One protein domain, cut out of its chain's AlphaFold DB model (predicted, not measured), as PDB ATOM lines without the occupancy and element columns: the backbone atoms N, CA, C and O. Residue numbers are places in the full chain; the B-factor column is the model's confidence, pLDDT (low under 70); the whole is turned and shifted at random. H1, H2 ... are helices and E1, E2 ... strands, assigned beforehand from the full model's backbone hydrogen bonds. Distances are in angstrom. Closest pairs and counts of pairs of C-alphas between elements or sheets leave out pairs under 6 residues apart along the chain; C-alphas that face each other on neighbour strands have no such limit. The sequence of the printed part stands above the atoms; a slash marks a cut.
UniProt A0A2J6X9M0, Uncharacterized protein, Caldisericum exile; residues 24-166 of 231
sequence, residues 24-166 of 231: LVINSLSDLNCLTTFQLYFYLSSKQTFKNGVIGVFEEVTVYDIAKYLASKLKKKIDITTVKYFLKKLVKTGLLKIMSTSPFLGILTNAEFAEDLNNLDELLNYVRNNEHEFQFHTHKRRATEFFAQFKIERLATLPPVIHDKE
ATOM      1  N   LEU A  24     333.874 231.996 136.050       86.25
ATOM      2  CA  LEU A  24     333.954 231.822 134.595       86.25
ATOM      3  C   LEU A  24     335.095 232.630 133.965       86.25
ATOM      4  O   LEU A  24     335.805 232.132 133.087       86.25
ATOM      5  N   VAL A  25     335.289 233.868 134.424       87.94
ATOM      6  CA  VAL A  25     336.390 234.727 133.979       87.94
ATOM      7  C   VAL A  25     337.719 234.161 134.451       87.94
ATOM      8  O   VAL A  25     338.667 234.112 133.670       87.94
ATOM      9  N   ILE A  26     337.799 233.703 135.704       88.25
ATOM     10  CA  ILE A  26     339.023 233.097 136.248       88.25
ATOM     11  C   ILE A  26     339.410 231.862 135.431       88.25
ATOM     12  O   ILE A  26     340.570 231.746 135.031       88.25
ATOM     13  N   ASN A  27     338.454 230.987 135.119       89.00
ATOM     14  CA  ASN A  27     338.690 229.796 134.299       89.00
ATOM     15  C   ASN A  27     339.154 230.170 132.885       89.00
ATOM     16  O   ASN A  27     340.205 229.717 132.441       89.00
ATOM     17  N   SER A  28     338.461 231.104 132.231       88.81
ATOM     18  CA  SER A  28     338.815 231.570 130.881       88.81
ATOM     19  C   SER A  28     340.201 232.231 130.820       88.81
ATOM     20  O   SER A  28     340.936 232.085 129.843       88.81
ATOM     21  N   LEU A  29     340.592 232.967 131.865       90.06
ATOM     22  CA  LEU A  29     341.941 233.527 131.985       90.06
ATOM     23  C   LEU A  29     342.988 232.443 132.272       90.06
ATOM     24  O   LEU A  29     344.119 232.549 131.787       90.06
ATOM     25  N   SER A  30     342.622 231.406 133.028       88.19
ATOM     26  CA  SER A  30     343.493 230.270 133.355       88.19
ATOM     27  C   SER A  30     343.815 229.439 132.118       88.19
ATOM     28  O   SER A  30     344.980 229.094 131.923       88.19
ATOM     29  N   ASP A  31     342.850 229.246 131.218       88.31
ATOM     30  CA  ASP A  31     343.053 228.563 129.932       88.31
ATOM     31  C   ASP A  31     344.061 229.292 129.029       88.31
ATOM     32  O   ASP A  31     344.815 228.672 128.276       88.31
ATOM     33  N   LEU A  32     344.137 230.625 129.126       87.06
ATOM     34  CA  LEU A  32     345.157 231.413 128.425       87.06
ATOM     35  C   LEU A  32     346.561 231.247 129.023       87.06
ATOM     36  O   LEU A  32     347.538 231.595 128.349       87.06
ATOM     37  N   ASN A  33     346.651 230.792 130.278       84.88
ATOM     38  CA  ASN A  33     347.865 230.566 131.066       84.88
ATOM     39  C   ASN A  33     348.936 231.659 130.880       84.88
ATOM     40  O   ASN A  33     350.114 231.398 130.621       84.88
ATOM     41  N   CYS A  34     348.517 232.925 130.931       89.12
ATOM     42  CA  CYS A  34     349.388 234.054 130.633       89.12
ATOM     43  C   CYS A  34     349.232 235.159 131.675       89.12
ATOM     44  O   CYS A  34     348.259 235.907 131.675       89.12
ATOM     45  N   LEU A  35     350.240 235.334 132.534       89.62
ATOM     46  CA  LEU A  35     350.217 236.355 133.588       89.62
ATOM     47  C   LEU A  35     349.903 237.767 133.054       89.62
ATOM     48  O   LEU A  35     349.229 238.547 133.724       89.62
ATOM     49  N   THR A  36     350.341 238.098 131.836       92.31
ATOM     50  CA  THR A  36     350.044 239.401 131.227       92.31
ATOM     51  C   THR A  36     348.563 239.587 130.915       92.31
ATOM     52  O   THR A  36     348.056 240.689 131.107       92.31
ATOM     53  N   THR A  37     347.846 238.545 130.475       91.44
ATOM     54  CA  THR A  37     346.396 238.645 130.230       91.44
ATOM     55  C   THR A  37     345.621 238.769 131.535       91.44
ATOM     56  O   THR A  37     344.687 239.563 131.583       91.44
ATOM     57  N   PHE A  38     346.057 238.096 132.608       92.44
ATOM     58  CA  PHE A  38     345.505 238.298 133.955       92.44
ATOM     59  C   PHE A  38     345.663 239.748 134.423       92.44
ATOM     60  O   PHE A  38     344.684 240.410 134.760       92.44
ATOM     61  N   GLN A  39     346.893 240.272 134.397       92.88
ATOM     62  CA  GLN A  39     347.171 241.645 134.832       92.88
ATOM     63  C   GLN A  39     346.431 242.681 133.978       92.88
ATOM     64  O   GLN A  39     345.947 243.682 134.503       92.88
ATOM     65  N   LEU A  40     346.309 242.433 132.671       94.06
ATOM     66  CA  LEU A  40     345.546 243.287 131.769       94.06
ATOM     67  C   LEU A  40     344.058 243.285 132.125       94.06
ATOM     68  O   LEU A  40     343.476 244.358 132.257       94.06
ATOM     69  N   TYR A  41     343.451 242.114 132.316       92.69
ATOM     70  CA  TYR A  41     342.035 242.017 132.661       92.69
ATOM     71  C   TYR A  41     341.726 242.724 133.988       92.69
ATOM     72  O   TYR A  41     340.785 243.512 134.069       92.69
ATOM     73  N   PHE A  42     342.558 242.523 135.012       89.69
ATOM     74  CA  PHE A  42     342.397 243.190 136.308       89.69
ATOM     75  C   PHE A  42     342.588 244.703 136.226       89.69
ATOM     76  O   PHE A  42     341.834 245.456 136.844       89.69
ATOM     77  N   TYR A  43     343.547 245.170 135.426       90.88
ATOM     78  CA  TYR A  43     343.687 246.596 135.158       90.88
ATOM     79  C   TYR A  43     342.418 247.173 134.540       90.88
ATOM     80  O   TYR A  43     341.877 248.144 135.060       90.88
ATOM     81  N   LEU A  44     341.919 246.551 133.471       90.88
ATOM     82  CA  LEU A  44     340.707 246.980 132.781       90.88
ATOM     83  C   LEU A  44     339.488 246.954 133.715       90.88
ATOM     84  O   LEU A  44     338.742 247.927 133.763       90.88
ATOM     85  N   SER A  45     339.361 245.921 134.550       87.69
ATOM     86  CA  SER A  45     338.305 245.816 135.567       87.69
ATOM     87  C   SER A  45     338.386 246.940 136.601       87.69
ATOM     88  O   SER A  45     337.371 247.496 136.997       87.69
ATOM     89  N   SER A  46     339.587 247.380 136.987       84.81
ATOM     90  CA  SER A  46     339.755 248.532 137.894       84.81
ATOM     91  C   SER A  46     339.409 249.893 137.259       84.81
ATOM     92  O   SER A  46     339.286 250.905 137.965       84.81
ATOM     93  N   LYS A  47     339.297 249.926 135.923       86.00
ATOM     94  CA  LYS A  47     338.944 251.092 135.099       86.00
ATOM     95  C   LYS A  47     337.502 251.065 134.605       86.00
ATOM     96  O   LYS A  47     337.075 252.030 133.971       86.00
ATOM     97  N   GLN A  48     336.767 249.993 134.887       83.19
ATOM     98  CA  GLN A  48     335.365 249.903 134.527       83.19
ATOM     99  C   GLN A  48     334.525 250.864 135.371       83.19
ATOM    100  O   GLN A  48     334.861 251.215 136.506       83.19
ATOM    101  N   THR A  49     333.406 251.284 134.807       76.00
ATOM    102  CA  THR A  49     332.367 252.031 135.517       76.00
ATOM    103  C   THR A  49     331.589 251.088 136.437       76.00
ATOM    104  O   THR A  49     331.413 249.914 136.122       76.00
ATOM    105  N   PHE A  50     331.156 251.592 137.599       61.81
ATOM    106  CA  PHE A  50     330.692 250.774 138.733       61.81
ATOM    107  C   PHE A  50     329.553 249.796 138.428       61.81
ATOM    108  O   PHE A  50     329.417 248.829 139.170       61.81
ATOM    109  N   LYS A  51     328.741 250.040 137.395       62.62
ATOM    110  CA  LYS A  51     327.615 249.162 137.070       62.62
ATOM    111  C   LYS A  51     327.850 248.305 135.825       62.62
ATOM    112  O   LYS A  51     327.662 247.105 135.908       62.62
ATOM    113  N   ASN A  52     328.394 248.827 134.728       71.62
ATOM    114  CA  ASN A  52     328.115 248.188 133.429       71.62
ATOM    115  C   ASN A  52     329.325 247.549 132.730       71.62
ATOM    116  O   ASN A  52     329.282 247.270 131.535       71.62
ATOM    117  N   GLY A  53     330.458 247.381 133.423       80.38
ATOM    118  CA  GLY A  53     331.666 246.795 132.818       80.38
ATOM    119  C   GLY A  53     332.306 247.647 131.711       80.38
ATOM    120  O   GLY A  53     333.242 247.204 131.044       80.38
ATOM    121  N   VAL A  54     331.816 248.876 131.508       88.69
ATOM    122  CA  VAL A  54     332.277 249.779 130.451       88.69
ATOM    123  C   VAL A  54     333.536 250.512 130.893       88.69
ATOM    124  O   VAL A  54     333.561 251.144 131.955       88.69
ATOM    125  N   ILE A  55     334.558 250.473 130.046       90.25
ATOM    126  CA  ILE A  55     335.883 251.064 130.240       90.25
ATOM    127  C   ILE A  55     336.059 252.236 129.276       90.25
ATOM    128  O   ILE A  55     335.663 252.138 128.117       90.25
ATOM    129  N   GLY A  56     336.703 253.314 129.732       86.00
ATOM    130  CA  GLY A  56     337.049 254.468 128.890       86.00
ATOM    131  C   GLY A  56     336.018 255.602 128.883       86.00
ATOM    132  O   GLY A  56     336.258 256.629 128.261       86.00
ATOM    133  N   VAL A  57     334.886 255.444 129.584       83.94
ATOM    134  CA  VAL A  57     333.827 256.472 129.667       83.94
ATOM    135  C   VAL A  57     334.100 257.497 130.768       83.94
ATOM    136  O   VAL A  57     333.996 258.700 130.547       83.94
ATOM    137  N   PHE A  58     334.444 257.033 131.973       78.56
ATOM    138  CA  PHE A  58     334.660 257.917 133.125       78.56
ATOM    139  C   PHE A  58     336.129 258.289 133.341       78.56
ATOM    140  O   PHE A  58     336.444 259.391 133.788       78.56
ATOM    141  N   GLU A  59     337.037 257.359 133.073       78.50
ATOM    142  CA  GLU A  59     338.474 257.603 133.020       78.50
ATOM    143  C   GLU A  59     338.914 257.258 131.602       78.50
ATOM    144  O   GLU A  59     338.706 256.123 131.170       78.50
ATOM    145  N   GLU A  60     339.498 258.223 130.889       81.25
ATOM    146  CA  GLU A  60     340.135 257.937 129.608       81.25
ATOM    147  C   GLU A  60     341.237 256.902 129.840       81.25
ATOM    148  O   GLU A  60     342.051 257.013 130.763       81.25
ATOM    149  N   VAL A  61     341.231 255.866 129.010       86.25
ATOM    150  CA  VAL A  61     342.269 254.845 128.999       86.25
ATOM    151  C   VAL A  61     342.914 254.903 127.631       86.25
ATOM    152  O   VAL A  61     342.233 254.860 126.612       86.25
ATOM    153  N   THR A  62     344.236 254.983 127.587       87.62
ATOM    154  CA  THR A  62     344.967 254.832 126.331       87.62
ATOM    155  C   THR A  62     345.716 253.506 126.313       87.62
ATOM    156  O   THR A  62     346.075 252.939 127.347       87.62
ATOM    157  N   VAL A  63     346.017 253.005 125.113       88.75
ATOM    158  CA  VAL A  63     346.879 251.819 124.964       88.75
ATOM    159  C   VAL A  63     348.270 252.071 125.566       88.75
ATOM    160  O   VAL A  63     348.910 251.145 126.063       88.75
ATOM    161  N   TYR A  64     348.716 253.331 125.577       89.69
ATOM    162  CA  TYR A  64     349.945 253.753 126.239       89.69
ATOM    163  C   TYR A  64     349.864 253.596 127.765       89.69
ATOM    164  O   TYR A  64     350.783 253.039 128.368       89.69
ATOM    165  N   ASP A  65     348.758 254.004 128.391       90.06
ATOM    166  CA  ASP A  65     348.557 253.837 129.837       90.06
ATOM    167  C   ASP A  65     348.527 252.364 130.238       90.06
ATOM    168  O   ASP A  65     349.144 251.976 131.234       90.06
ATOM    169  N   ILE A  66     347.880 251.529 129.418       91.94
ATOM    170  CA  ILE A  66     347.882 250.074 129.591       91.94
ATOM    171  C   ILE A  66     349.318 249.535 129.508       91.94
ATOM    172  O   ILE A  66     349.739 248.771 130.378       91.94
ATOM    173  N   ALA A  67     350.094 249.946 128.497       92.19
ATOM    174  CA  ALA A  67     351.480 249.507 128.329       92.19
ATOM    175  C   ALA A  67     352.336 249.885 129.544       92.19
ATOM    176  O   ALA A  67     353.040 249.040 130.099       92.19
ATOM    177  N   LYS A  68     352.216 251.134 130.006       92.88
ATOM    178  CA  LYS A  68     352.923 251.652 131.183       92.88
ATOM    179  C   LYS A  68     352.556 250.883 132.452       92.88
ATOM    180  O   LYS A  68     353.446 250.523 133.225       92.88
ATOM    181  N   TYR A  69     351.268 250.608 132.660       93.25
ATOM    182  CA  TYR A  69     350.803 249.821 133.800       93.25
ATOM    183  C   TYR A  69     351.387 248.407 133.779       93.25
ATOM    184  O   TYR A  69     352.004 247.977 134.757       93.25
ATOM    185  N   LEU A  70     351.240 247.697 132.657       93.31
ATOM    186  CA  LEU A  70     351.714 246.321 132.532       93.31
ATOM    187  C   LEU A  70     353.233 246.239 132.682       93.31
ATOM    188  O   LEU A  70     353.726 245.347 133.371       93.31
ATOM    189  N   ALA A  71     353.970 247.188 132.099       92.81
ATOM    190  CA  ALA A  71     355.420 247.246 132.226       92.81
ATOM    191  C   ALA A  71     355.860 247.383 133.693       92.81
ATOM    192  O   ALA A  71     356.767 246.680 134.145       92.81
ATOM    193  N   SER A  72     355.171 248.239 134.457       93.06
ATOM    194  CA  SER A  72     355.417 248.431 135.889       93.06
ATOM    195  C   SER A  72     355.083 247.181 136.709       93.06
ATOM    196  O   SER A  72     355.895 246.758 137.532       93.06
ATOM    197  N   LYS A  73     353.923 246.556 136.475       92.12
ATOM    198  CA  LYS A  73     353.477 245.384 137.248       92.12
ATOM    199  C   LYS A  73     354.279 244.125 136.964       92.12
ATOM    200  O   LYS A  73     354.563 243.367 137.885       92.12
ATOM    201  N   LEU A  74     354.670 243.913 135.712       91.56
ATOM    202  CA  LEU A  74     355.398 242.717 135.292       91.56
ATOM    203  C   LEU A  74     356.917 242.891 135.349       91.56
ATOM    204  O   LEU A  74     357.634 241.925 135.094       91.56
ATOM    205  N   LYS A  75     357.409 244.099 135.669       92.25
ATOM    206  CA  LYS A  75     358.837 244.467 135.665       92.25
ATOM    207  C   LYS A  75     359.525 244.097 134.341       92.25
ATOM    208  O   LYS A  75     360.647 243.597 134.323       92.25
ATOM    209  N   LYS A  76     358.830 244.319 133.221       90.75
ATOM    210  CA  LYS A  76     359.279 243.992 131.855       90.75
ATOM    211  C   LYS A  76     358.963 245.146 130.912       90.75
ATOM    212  O   LYS A  76     358.002 245.875 131.128       90.75
ATOM    213  N   LYS A  77     359.741 245.306 129.838       88.12
ATOM    214  CA  LYS A  77     359.377 246.248 128.769       88.12
ATOM    215  C   LYS A  77     358.155 245.708 128.030       88.12
ATOM    216  O   LYS A  77     358.180 244.580 127.552       88.12
ATOM    217  N   ILE A  78     357.104 246.516 127.957       91.12
ATOM    218  CA  ILE A  78     355.877 246.212 127.222       91.12
ATOM    219  C   ILE A  78     355.584 247.403 126.327       91.12
ATOM    220  O   ILE A  78     355.451 248.528 126.807       91.12
ATOM    221  N   ASP A  79     355.531 247.151 125.025       90.94
ATOM    222  CA  ASP A  79     355.216 248.147 124.014       90.94
ATOM    223  C   ASP A  79     353.737 248.074 123.601       90.94
ATOM    224  O   ASP A  79     352.989 247.163 123.968       90.94
ATOM    225  N   ILE A  80     353.306 249.050 122.803       90.38
ATOM    226  CA  ILE A  80     351.924 249.160 122.320       90.38
ATOM    227  C   ILE A  80     351.523 247.929 121.488       90.38
ATOM    228  O   ILE A  80     350.376 247.482 121.564       90.38
ATOM    229  N   THR A  81     352.450 247.356 120.714       91.88
ATOM    230  CA  THR A  81     352.210 246.158 119.893       91.88
ATOM    231  C   THR A  81     351.870 244.954 120.765       91.88
ATOM    232  O   THR A  81     350.878 244.262 120.525       91.88
ATOM    233  N   THR A  82     352.644 244.756 121.832       91.19
ATOM    234  CA  THR A  82     352.422 243.705 122.826       91.19
ATOM    235  C   THR A  82     351.079 243.883 123.529       91.19
ATOM    236  O   THR A  82     350.333 242.917 123.695       91.19
ATOM    237  N   VAL A  83     350.706 245.116 123.886       92.19
ATOM    238  CA  VAL A  83     349.383 245.385 124.476       92.19
ATOM    239  C   VAL A  83     348.257 245.021 123.513       92.19
ATOM    240  O   VAL A  83     347.331 244.312 123.906       92.19
ATOM    241  N   LYS A  84     348.335 245.447 122.246       92.75
ATOM    242  CA  LYS A  84     347.329 245.111 121.224       92.75
ATOM    243  C   LYS A  84     347.174 243.598 121.054       92.75
ATOM    244  O   LYS A  84     346.054 243.109 120.916       92.75
ATOM    245  N   TYR A  85     348.279 242.854 121.108       93.69
ATOM    246  CA  TYR A  85     348.258 241.394 121.069       93.69
ATOM    247  C   TYR A  85     347.468 240.791 122.242       93.69
ATOM    248  O   TYR A  85     346.604 239.940 122.027       93.69
ATOM    249  N   PHE A  86     347.706 241.255 123.473       93.94
ATOM    250  CA  PHE A  86     346.996 240.747 124.652       93.94
ATOM    251  C   PHE A  86     345.532 241.188 124.718       93.94
ATOM    252  O   PHE A  86     344.678 240.379 125.072       93.94
ATOM    253  N   LEU A  87     345.216 242.412 124.292       94.44
ATOM    254  CA  LEU A  87     343.832 242.858 124.117       94.44
ATOM    255  C   LEU A  87     343.084 241.946 123.136       94.44
ATOM    256  O   LEU A  87     341.989 241.482 123.437       94.44
ATOM    257  N   LYS A  88     343.707 241.596 122.003       94.06
ATOM    258  CA  LYS A  88     343.122 240.666 121.027       94.06
ATOM    259  C   LYS A  88     342.909 239.263 121.604       94.06
ATOM    260  O   LYS A  88     341.950 238.604 121.214       94.06
ATOM    261  N   LYS A  89     343.768 238.797 122.519       93.88
ATOM    262  CA  LYS A  89     343.535 237.530 123.235       93.88
ATOM    263  C   LYS A  89     342.271 237.588 124.090       93.88
ATOM    264  O   LYS A  89     341.452 236.690 123.960       93.88
ATOM    265  N   LEU A  90     342.093 238.649 124.880       94.19
ATOM    266  CA  LEU A  90     340.891 238.827 125.707       94.19
ATOM    267  C   LEU A  90     339.611 238.933 124.865       94.19
ATOM    268  O   LEU A  90     338.568 238.421 125.259       94.19
ATOM    269  N   VAL A  91     339.703 239.545 123.681       94.00
ATOM    270  CA  VAL A  91     338.592 239.574 122.718       94.00
ATOM    271  C   VAL A  91     338.264 238.178 122.196       94.00
ATOM    272  O   VAL A  91     337.101 237.796 122.141       94.00
ATOM    273  N   LYS A  92     339.280 237.383 121.842       92.75
ATOM    274  CA  LYS A  92     339.079 236.013 121.345       92.75
ATOM    275  C   LYS A  92     338.459 235.075 122.377       92.75
ATOM    276  O   LYS A  92     337.738 234.170 121.982       92.75
ATOM    277  N   THR A  93     338.738 235.276 123.663       90.56
ATOM    278  CA  THR A  93     338.107 234.509 124.749       90.56
ATOM    279  C   THR A  93     336.719 235.022 125.114       90.56
ATOM    280  O   THR A  93     336.113 234.499 126.037       90.56
ATOM    281  N   GLY A  94     336.228 236.065 124.439       90.88
ATOM    282  CA  GLY A  94     334.929 236.654 124.733       90.88
ATOM    283  C   GLY A  94     334.862 237.338 126.095       90.88
ATOM    284  O   GLY A  94     333.763 237.493 126.597       90.88
ATOM    285  N   LEU A  95     336.003 237.736 126.679       92.12
ATOM    286  CA  LEU A  95     336.093 238.441 127.973       92.12
ATOM    287  C   LEU A  95     336.103 239.971 127.821       92.12
ATOM    288  O   LEU A  95     335.958 240.711 128.793       92.12
ATOM    289  N   LEU A  96     336.357 240.453 126.604       93.62
ATOM    290  CA  LEU A  96     336.454 241.869 126.280       93.62
ATOM    291  C   LEU A  96     335.851 242.118 124.900       93.62
ATOM    292  O   LEU A  96     336.197 241.445 123.934       93.62
ATOM    293  N   LYS A  97     335.041 243.161 124.777       93.69
ATOM    294  CA  LYS A  97     334.613 243.721 123.494       93.69
ATOM    295  C   LYS A  97     335.241 245.095 123.342       93.69
ATOM    296  O   LYS A  97     335.137 245.910 124.251       93.69
ATOM    297  N   ILE A  98     335.932 245.350 122.235       93.69
ATOM    298  CA  ILE A  98     336.530 246.665 121.960       93.69
ATOM    299  C   ILE A  98     335.601 247.400 121.003       93.69
ATOM    300  O   ILE A  98     335.424 246.958 119.871       93.69
ATOM    301  N   MET A  99     335.033 248.512 121.462       91.75
ATOM    302  CA  MET A  99     334.113 249.351 120.685       91.75
ATOM    303  C   MET A  99     334.841 250.459 119.933       91.75
ATOM    304  O   MET A  99     334.447 250.840 118.837       91.75
ATOM    305  N   SER A 100     335.930 250.964 120.511       89.75
ATOM    306  CA  SER A 100     336.809 251.938 119.874       89.75
ATOM    307  C   SER A 100     338.236 251.749 120.374       89.75
ATOM    308  O   SER A 100     338.463 251.399 121.531       89.75
ATOM    309  N   THR A 101     339.219 251.968 119.504       82.81
ATOM    310  CA  THR A 101     340.645 251.877 119.853       82.81
ATOM    311  C   THR A 101     341.295 253.233 120.110       82.81
ATOM    312  O   THR A 101     342.364 253.279 120.717       82.81
ATOM    313  N   SER A 102     340.697 254.325 119.627       81.25
ATOM    314  CA  SER A 102     341.202 255.685 119.833       81.25
ATOM    315  C   SER A 102     340.051 256.697 119.795       81.25
ATOM    316  O   SER A 102     339.548 256.987 118.710       81.25
ATOM    317  N   PRO A 103     339.639 257.226 120.959       80.00
ATOM    318  CA  PRO A 103     339.976 256.751 122.318       80.00
ATOM    319  C   PRO A 103     339.551 255.303 122.589       80.00
ATOM    320  O   PRO A 103     338.672 254.770 121.908       80.00
ATOM    321  N   PHE A 104     340.188 254.650 123.565       88.38
ATOM    322  CA  PHE A 104     339.857 253.268 123.909       88.38
ATOM    323  C   PHE A 104     338.504 253.205 124.623       88.38
ATOM    324  O   PHE A 104     338.347 253.759 125.710       88.38
ATOM    325  N   LEU A 105     337.565 252.471 124.035       91.06
ATOM    326  CA  LEU A 105     336.327 252.049 124.675       91.06
ATOM    327  C   LEU A 105     336.216 250.541 124.595       91.06
ATOM    328  O   LEU A 105     336.352 249.953 123.518       91.06
ATOM    329  N   GLY A 106     335.919 249.929 125.731       92.12
ATOM    330  CA  GLY A 106     335.691 248.499 125.801       92.12
ATOM    331  C   GLY A 106     334.632 248.128 126.821       92.12
ATOM    332  O   GLY A 106     334.304 248.918 127.704       92.12
ATOM    333  N   ILE A 107     334.116 246.914 126.685       92.00
ATOM    334  CA  ILE A 107     333.127 246.319 127.578       92.00
ATOM    335  C   ILE A 107     333.682 244.990 128.068       92.00
ATOM    336  O   ILE A 107     334.071 244.141 127.260       92.00
ATOM    337  N   LEU A 108     333.727 244.818 129.384       91.19
ATOM    338  CA  LEU A 108     333.952 243.518 130.003       91.19
ATOM    339  C   LEU A 108     332.631 242.758 129.982       91.19
ATOM    340  O   LEU A 108     331.703 243.075 130.716       91.19
ATOM    341  N   THR A 109     332.556 241.769 129.105       88.06
ATOM    342  CA  THR A 109     331.359 240.975 128.778       88.06
ATOM    343  C   THR A 109     330.819 240.149 129.943       88.06
ATOM    344  O   THR A 109     329.655 239.774 129.941       88.06
ATOM    345  N   ASN A 110     331.650 239.865 130.943       82.94
ATOM    346  CA  ASN A 110     331.297 239.054 132.108       82.94
ATOM    347  C   ASN A 110     331.209 239.875 133.406       82.94
ATOM    348  O   ASN A 110     331.283 239.300 134.494       82.94
ATOM    349  N   ALA A 111     331.109 241.205 133.315       80.06
ATOM    350  CA  ALA A 111     330.816 242.034 134.481       80.06
ATOM    351  C   ALA A 111     329.359 241.826 134.940       80.06
ATOM    352  O   ALA A 111     328.490 241.499 134.138       80.06
ATOM    353  N   GLU A 112     329.101 242.025 136.234       69.06
ATOM    354  CA  GLU A 112     327.836 241.668 136.903       69.06
ATOM    355  C   GLU A 112     326.581 242.299 136.269       69.06
ATOM    356  O   GLU A 112     325.528 241.668 136.259       69.06
ATOM    357  N   PHE A 113     326.705 243.488 135.670       72.56
ATOM    358  CA  PHE A 113     325.633 244.144 134.907       72.56
ATOM    359  C   PHE A 113     326.117 244.581 133.517       72.56
ATOM    360  O   PHE A 113     325.805 245.671 133.042       72.56
ATOM    361  N   ALA A 114     326.953 243.760 132.876       76.69
ATOM    362  CA  ALA A 114     327.377 244.021 131.506       76.69
ATOM    363  C   ALA A 114     326.169 243.977 130.559       76.69
ATOM    364  O   ALA A 114     325.538 242.936 130.388       76.69
ATOM    365  N   GLU A 115     325.876 245.107 129.925       78.44
ATOM    366  CA  GLU A 115     324.895 245.170 128.844       78.44
ATOM    367  C   GLU A 115     325.450 244.512 127.579       78.44
ATOM    368  O   GLU A 115     326.623 244.696 127.228       78.44
ATOM    369  N   ASP A 116     324.593 243.795 126.848       82.81
ATOM    370  CA  ASP A 116     324.956 243.179 125.566       82.81
ATOM    371  C   ASP A 116     324.909 244.203 124.425       82.81
ATOM    372  O   ASP A 116     324.075 244.169 123.521       82.81
ATOM    373  N   LEU A 117     325.815 245.174 124.501       87.62
ATOM    374  CA  LEU A 117     325.968 246.218 123.496       87.62
ATOM    375  C   LEU A 117     326.829 245.681 122.358       87.62
ATOM    376  O   LEU A 117     327.900 245.106 122.585       87.62
ATOM    377  N   ASN A 118     326.380 245.862 121.119       86.56
ATOM    378  CA  ASN A 118     326.966 245.238 119.938       86.56
ATOM    379  C   ASN A 118     327.874 246.130 119.117       86.56
ATOM    380  O   ASN A 118     328.841 245.641 118.528       86.56
ATOM    381  N   ASN A 119     327.617 247.427 119.129       89.44
ATOM    382  CA  ASN A 119     328.373 248.399 118.360       89.44
ATOM    383  C   ASN A 119     328.644 249.665 119.184       89.44
ATOM    384  O   ASN A 119     328.150 249.845 120.299       89.44
ATOM    385  N   LEU A 120     329.494 250.526 118.625       90.69
ATOM    386  CA  LEU A 120     329.869 251.784 119.255       90.69
ATOM    387  C   LEU A 120     328.648 252.696 119.443       90.69
ATOM    388  O   LEU A 120     328.501 253.273 120.513       90.69
ATOM    389  N   ASP A 121     327.751 252.784 118.461       90.56
ATOM    390  CA  ASP A 121     326.582 253.668 118.524       90.56
ATOM    391  C   ASP A 121     325.613 253.278 119.649       90.56
ATOM    392  O   ASP A 121     325.125 254.142 120.376       90.56
ATOM    393  N   GLU A 122     325.374 251.982 119.851       90.75
ATOM    394  CA  GLU A 122     324.603 251.449 120.976       90.75
ATOM    395  C   GLU A 122     325.241 251.818 122.313       90.75
ATOM    396  O   GLU A 122     324.548 252.323 123.195       90.75
ATOM    397  N   LEU A 123     326.560 251.644 122.451       90.06
ATOM    398  CA  LEU A 123     327.277 252.028 123.668       90.06
ATOM    399  C   LEU A 123     327.161 253.528 123.940       90.06
ATOM    400  O   LEU A 123     326.908 253.951 125.066       90.06
ATOM    401  N   LEU A 124     327.350 254.343 122.912       90.50
ATOM    402  CA  LEU A 124     327.292 255.789 123.027       90.50
ATOM    403  C   LEU A 124     325.881 256.282 123.374       90.50
ATOM    404  O   LEU A 124     325.724 257.133 124.253       90.50
ATOM    405  N   ASN A 125     324.851 255.709 122.746       89.19
ATOM    406  CA  ASN A 125     323.453 255.969 123.086       89.19
ATOM    407  C   ASN A 125     323.134 255.524 124.515       89.19
ATOM    408  O   ASN A 125     322.463 256.252 125.245       89.19
ATOM    409  N   TYR A 126     323.649 254.371 124.937       88.38
ATOM    410  CA  TYR A 126     323.482 253.866 126.292       88.38
ATOM    411  C   TYR A 126     324.104 254.809 127.330       88.38
ATOM    412  O   TYR A 126     323.441 255.168 128.301       88.38
ATOM    413  N   VAL A 127     325.332 255.286 127.100       87.94
ATOM    414  CA  VAL A 127     325.984 256.278 127.973       87.94
ATOM    415  C   VAL A 127     325.184 257.576 128.027       87.94
ATOM    416  O   VAL A 127     324.969 258.124 129.108       87.94
ATOM    417  N   ARG A 128     324.706 258.050 126.871       87.00
ATOM    418  CA  ARG A 128     323.904 259.272 126.762       87.00
ATOM    419  C   ARG A 128     322.580 259.171 127.526       87.00
ATOM    420  O   ARG A 128     322.172 260.141 128.153       87.00
ATOM    421  N   ASN A 129     321.923 258.016 127.490       86.88
ATOM    422  CA  ASN A 129     320.639 257.803 128.160       86.88
ATOM    423  C   ASN A 129     320.787 257.536 129.668       86.88
ATOM    424  O   ASN A 129     319.833 257.738 130.412       86.88
ATOM    425  N   ASN A 130     321.976 257.131 130.128       85.25
ATOM    426  CA  ASN A 130     322.223 256.696 131.505       85.25
ATOM    427  C   ASN A 130     323.318 257.518 132.212       85.25
ATOM    428  O   ASN A 130     324.091 256.987 133.008       85.25
ATOM    429  N   GLU A 131     323.392 258.836 131.976       83.62
ATOM    430  CA  GLU A 131     324.426 259.727 132.548       83.62
ATOM    431  C   GLU A 131     324.607 259.588 134.079       83.62
ATOM    432  O   GLU A 131     325.708 259.767 134.617       83.62
ATOM    433  N   HIS A 132     323.533 259.263 134.806       81.31
ATOM    434  CA  HIS A 132     323.579 259.049 136.252       81.31
ATOM    435  C   HIS A 132     324.434 257.843 136.654       81.31
ATOM    436  O   HIS A 132     325.209 257.949 137.609       81.31
ATOM    437  N   GLU A 133     324.364 256.748 135.898       78.81
ATOM    438  CA  GLU A 133     325.136 255.527 136.152       78.81
ATOM    439  C   GLU A 133     326.637 255.742 135.938       78.81
ATOM    440  O   GLU A 133     327.469 255.168 136.643       78.81
ATOM    441  N   PHE A 134     326.981 256.661 135.036       80.06
ATOM    442  CA  PHE A 134     328.352 257.087 134.754       80.06
ATOM    443  C   PHE A 134     328.829 258.248 135.643       80.06
ATOM    444  O   PHE A 134     329.926 258.771 135.446       80.06
ATOM    445  N   GLN A 135     328.033 258.657 136.642       77.00
ATOM    446  CA  GLN A 135     328.328 259.763 137.568       77.00
ATOM    447  C   GLN A 135     328.573 261.116 136.873       77.00
ATOM    448  O   GLN A 135     329.214 262.017 137.426       77.00
ATOM    449  N   PHE A 136     328.038 261.303 135.665       82.69
ATOM    450  CA  PHE A 136     328.208 262.528 134.877       82.69
ATOM    451  C   PHE A 136     327.469 263.733 135.472       82.69
ATOM    452  O   PHE A 136     327.918 264.872 135.311       82.69
ATOM    453  N   HIS A 137     326.420 263.481 136.260       75.69
ATOM    454  CA  HIS A 137     325.731 264.492 137.066       75.69
ATOM    455  C   HIS A 137     326.656 265.152 138.108       75.69
ATOM    456  O   HIS A 137     326.592 266.366 138.311       75.69
ATOM    457  N   THR A 138     327.556 264.380 138.732       78.12
ATOM    458  CA  THR A 138     328.558 264.882 139.686       78.12
ATOM    459  C   THR A 138     329.800 265.408 138.967       78.12
ATOM    460  O   THR A 138     330.342 266.455 139.318       78.12
ATOM    461  N   HIS A 139     330.254 264.706 137.928       79.75
ATOM    462  CA  HIS A 139     331.509 264.984 137.230       79.75
ATOM    463  C   HIS A 139     331.282 265.627 135.857       79.75
ATOM    464  O   HIS A 139     331.725 265.115 134.827       79.75
ATOM    465  N   LYS A 140     330.648 266.808 135.852       79.62
ATOM    466  CA  LYS A 140     330.252 267.523 134.624       79.62
ATOM    467  C   LYS A 140     331.394 267.729 133.627       79.62
ATOM    468  O   LYS A 140     331.164 267.578 132.434       79.62
ATOM    469  N   ARG A 141     332.611 268.028 134.101       81.06
ATOM    470  CA  ARG A 141     333.797 268.206 133.245       81.06
ATOM    471  C   ARG A 141     334.114 266.950 132.427       81.06
ATOM    472  O   ARG A 141     334.249 267.051 131.216       81.06
ATOM    473  N   ARG A 142     334.184 265.788 133.084       80.19
ATOM    474  CA  ARG A 142     334.510 264.505 132.435       80.19
ATOM    475  C   ARG A 142     333.461 264.121 131.407       80.19
ATOM    476  O   ARG A 142     333.791 263.691 130.313       80.19
ATOM    477  N   ALA A 143     332.202 264.360 131.747       82.19
ATOM    478  CA  ALA A 143     331.108 264.173 130.821       82.19
ATOM    479  C   ALA A 143     331.276 265.071 129.577       82.19
ATOM    480  O   ALA A 143     331.135 264.595 128.459       82.19
ATOM    481  N   THR A 144     331.660 266.346 129.729       83.69
ATOM    482  CA  THR A 144     331.844 267.254 128.579       83.69
ATOM    483  C   THR A 144     333.002 266.801 127.703       83.69
ATOM    484  O   THR A 144     332.863 266.798 126.486       83.69
ATOM    485  N   GLU A 145     334.113 266.394 128.316       85.81
ATOM    486  CA  GLU A 145     335.274 265.842 127.612       85.81
ATOM    487  C   GLU A 145     334.879 264.589 126.814       85.81
ATOM    488  O   GLU A 145     335.140 264.534 125.616       85.81
ATOM    489  N   PHE A 146     334.155 263.647 127.430       86.69
ATOM    490  CA  PHE A 146     333.663 262.435 126.772       86.69
ATOM    491  C   PHE A 146     332.750 262.745 125.575       86.69
ATOM    492  O   PHE A 146     333.025 262.330 124.450       86.69
ATOM    493  N   PHE A 147     331.679 263.517 125.781       87.00
ATOM    494  CA  PHE A 147     330.719 263.835 124.718       87.00
ATOM    495  C   PHE A 147     331.359 264.630 123.569       87.00
ATOM    496  O   PHE A 147     331.061 264.372 122.402       87.00
ATOM    497  N   ALA A 148     332.295 265.536 123.873       86.06
ATOM    498  CA  ALA A 148     333.064 266.249 122.855       86.06
ATOM    499  C   ALA A 148     333.986 265.306 122.065       86.06
ATOM    500  O   ALA A 148     334.074 265.412 120.843       86.06
ATOM    501  N   GLN A 149     334.642 264.363 122.748       86.69
ATOM    502  CA  GLN A 149     335.573 263.414 122.141       86.69
ATOM    503  C   GLN A 149     334.890 262.494 121.121       86.69
ATOM    504  O   GLN A 149     335.452 262.240 120.057       86.69
ATOM    505  N   PHE A 150     333.664 262.052 121.410       86.00
ATOM    506  CA  PHE A 150     332.867 261.224 120.496       86.00
ATOM    507  C   PHE A 150     331.909 262.022 119.601       86.00
ATOM    508  O   PHE A 150     331.188 261.421 118.809       86.00
ATOM    509  N   LYS A 151     331.923 263.362 119.680       86.75
ATOM    510  CA  LYS A 151     331.069 264.278 118.897       86.75
ATOM    511  C   LYS A 151     329.571 263.986 119.035       86.75
ATOM    512  O   LYS A 151     328.842 263.946 118.048       86.75
ATOM    513  N   ILE A 152     329.118 263.789 120.268       84.31
ATOM    514  CA  ILE A 152     327.726 263.455 120.578       84.31
ATOM    515  C   ILE A 152     327.133 264.572 121.409       84.31
ATOM    516  O   ILE A 152     327.746 265.046 122.365       84.31
ATOM    517  N   GLU A 153     325.920 264.975 121.064       79.06
ATOM    518  CA  GLU A 153     325.180 265.930 121.871       79.06
ATOM    519  C   GLU A 153     324.694 265.271 123.160       79.06
ATOM    520  O   GLU A 153     324.171 264.151 123.159       79.06
ATOM    521  N   ARG A 154     324.845 265.994 124.271       71.94
ATOM    522  CA  ARG A 154     324.145 265.626 125.497       71.94
ATOM    523  C   ARG A 154     322.658 265.798 125.281       71.94
ATOM    524  O   ARG A 154     322.232 266.795 124.700       71.94
ATOM    525  N   LEU A 155     321.872 264.872 125.815       70.00
ATOM    526  CA  LEU A 155     320.443 265.114 125.907       70.00
ATOM    527  C   LEU A 155     320.237 266.341 126.798       70.00
ATOM    528  O   LEU A 155     320.816 266.437 127.882       70.00
ATOM    529  N   ALA A 156     319.440 267.299 126.319       54.84
ATOM    530  CA  ALA A 156     318.980 268.394 127.155       54.84
ATOM    531  C   ALA A 156     318.325 267.763 128.385       54.84
ATOM    532  O   ALA A 156     317.374 266.994 128.253       54.84
ATOM    533  N   THR A 157     318.889 268.013 129.565       50.31
ATOM    534  CA  THR A 157     318.422 267.421 130.817       50.31
ATOM    535  C   THR A 157     316.970 267.829 131.045       50.31
ATOM    536  O   THR A 157     316.707 268.923 131.547       50.31
ATOM    537  N   LEU A 158     316.023 266.963 130.688       45.38
ATOM    538  CA  LEU A 158     314.736 266.958 131.362       45.38
ATOM    539  C   LEU A 158     315.017 266.570 132.821       45.38
ATOM    540  O   LEU A 158     315.898 265.738 133.065       45.38
ATOM    541  N   PRO A 159     314.347 267.207 133.799       37.72
ATOM    542  CA  PRO A 159     314.499 266.832 135.199       37.72
ATOM    543  C   PRO A 159     314.295 265.316 135.329       37.72
ATOM    544  O   PRO A 159     313.491 264.756 134.578       37.72
ATOM    545  N   PRO A 160     315.039 264.645 136.225       43.59
ATOM    546  CA  PRO A 160     315.026 263.194 136.303       43.59
ATOM    547  C   PRO A 160     313.582 262.707 136.432       43.59
ATOM    548  O   PRO A 160     312.872 263.100 137.360       43.59
ATOM    549  N   VAL A 161     313.145 261.865 135.492       50.34
ATOM    550  CA  VAL A 161     311.910 261.095 135.643       50.34
ATOM    551  C   VAL A 161     312.233 260.024 136.670       50.34
ATOM    552  O   VAL A 161     312.702 258.941 136.336       50.34
ATOM    553  N   ILE A 162     312.074 260.374 137.944       48.03
ATOM    554  CA  ILE A 162     312.222 259.427 139.038       48.03
ATOM    555  C   ILE A 162     311.134 258.376 138.828       48.03
ATOM    556  O   ILE A 162     309.950 258.700 138.869       48.03
ATOM    557  N   HIS A 163     311.520 257.135 138.535       56.38
ATOM    558  CA  HIS A 163     310.555 256.046 138.467       56.38
ATOM    559  C   HIS A 163     309.888 255.909 139.838       56.38
ATOM    560  O   HIS A 163     310.579 255.873 140.856       56.38
ATOM    561  N   ASP A 164     308.557 255.796 139.875       52.22
ATOM    562  CA  ASP A 164     307.763 255.717 141.115       52.22
ATOM    563  C   ASP A 164     308.306 254.670 142.105       52.22
ATOM    564  O   ASP A 164     308.208 254.818 143.321       52.22
ATOM    565  N   LYS A 165     308.955 253.621 141.582       45.81
ATOM    566  CA  LYS A 165     309.616 252.563 142.355       45.81
ATOM    567  C   LYS A 165     310.872 253.031 143.098       45.81
ATOM    568  O   LYS A 165     311.094 252.586 144.219       45.81
ATOM    569  N   GLU A 166     311.674 253.921 142.516       50.28
ATOM    570  CA  GLU A 166     312.845 254.505 143.182       50.28
ATOM    571  C   GLU A 166     312.418 255.525 144.234       50.28
ATOM    572  O   GLU A 166     312.951 255.512 145.338       50.28
TER     573      GLU A 166
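Overview. This is residues 24 to 166 of the 231 residues of an uncharacterized protein of Caldisericum exile (UniProt A0A2J6X9M0). A triangle of three helices, H2, H3 and H4, standing steeply to one another makes one end of the domain; a small hairpin of two strands, E1 and E2, sits near the middle, and H5 and H6 lie beyond it toward the other end. H1 lies beside H2, and residues 161 to 166 stick out as a free tail. The printed part has 143 residues, with six named helices and two named strands in the order H1 H2 H3 H4 E1 E2 H5 H6; the sheet, order E1 - E2, is antiparallel, and the class is mostly helix. The whole is compact, with a radius of gyration of the C-alphas of 16.2 A, yet elongated in outline, spanning 50 by 29 by 23 A.

Along the chain. E1 is residues 97 to 101, 10.8 A from first to last C-alpha, beginning with C-alpha 97 at (334.613, 243.721, 123.494). E2 is residues 104 to 107, 10.3 A. H4, the longest helix, is residues 80 to 92, 18.4 A. H2 is residues 35 to 46, 16.6 A, and H3 is residues 63 to 74, 16.2 A. H1 is residues 24 to 31, 10.7 A, from C-alpha 24 at (333.954, 231.822, 134.595). H5, residues 120 to 129, and H6, residues 140 to 149, are each 14.2 A; C-alpha 149 is at (335.573, 263.414, 122.141).

Arrangement. E1 and E2 form a hairpin, antiparallel at 170 degrees; N 97 and O 107, and N 107 and O 97, are within hydrogen-bond range, each pair 2.8 A apart. Residues 54 to 55 form a short antiparallel pairing with residues 106 to 107 of E2. The closest C-alphas of H4 and E1 are those of Val 91 and Lys 97, 5.8 A apart. With its residues 86 to 90 alone, H4 touches H2, about perpendicular at 81 degrees; their closest C-alphas, of Thr 37 and Phe 86, are 6.0 A apart. H4 touches H3 with its residues 80 to 84 alone, about perpendicular at 89 degrees; the closest C-alphas, of Ala 67 and Val 83, are 6.0 A apart. H2 and H3 touch at a steep tilt of 58 degrees, opposite ways; their closest C-alphas, of Gln 39 and Leu 70, are 6.9 A apart. Helix packing is mostly crossed, with 0 of these 3 touching pairs at a shallow tilt. H1 is close to H2 but not clearly touching, with the closest C-alphas, of Leu 29 and Phe 38, 6.3 A apart. The closest C-alphas of E1 and H5 are those of Met 99 and Leu 120, 5.1 A apart. H5 and H6 are near each other, with 7 pairs of C-alphas within 10 A. In each of the six helices, every O i to N i+4 pair is within hydrogen-bond range.

Size, cuts and confidence. The two C-alphas farthest apart, of Lys 77 and Asp 164, are 53.9 A apart. The printed part has no cut. The links H2 to H3, 16 residues, and E2 to H5, 12 residues, are long. Mean pLDDT of the printed part is 83.8; it is under 70 at residues 50 to 51, 112 and 156 to 166.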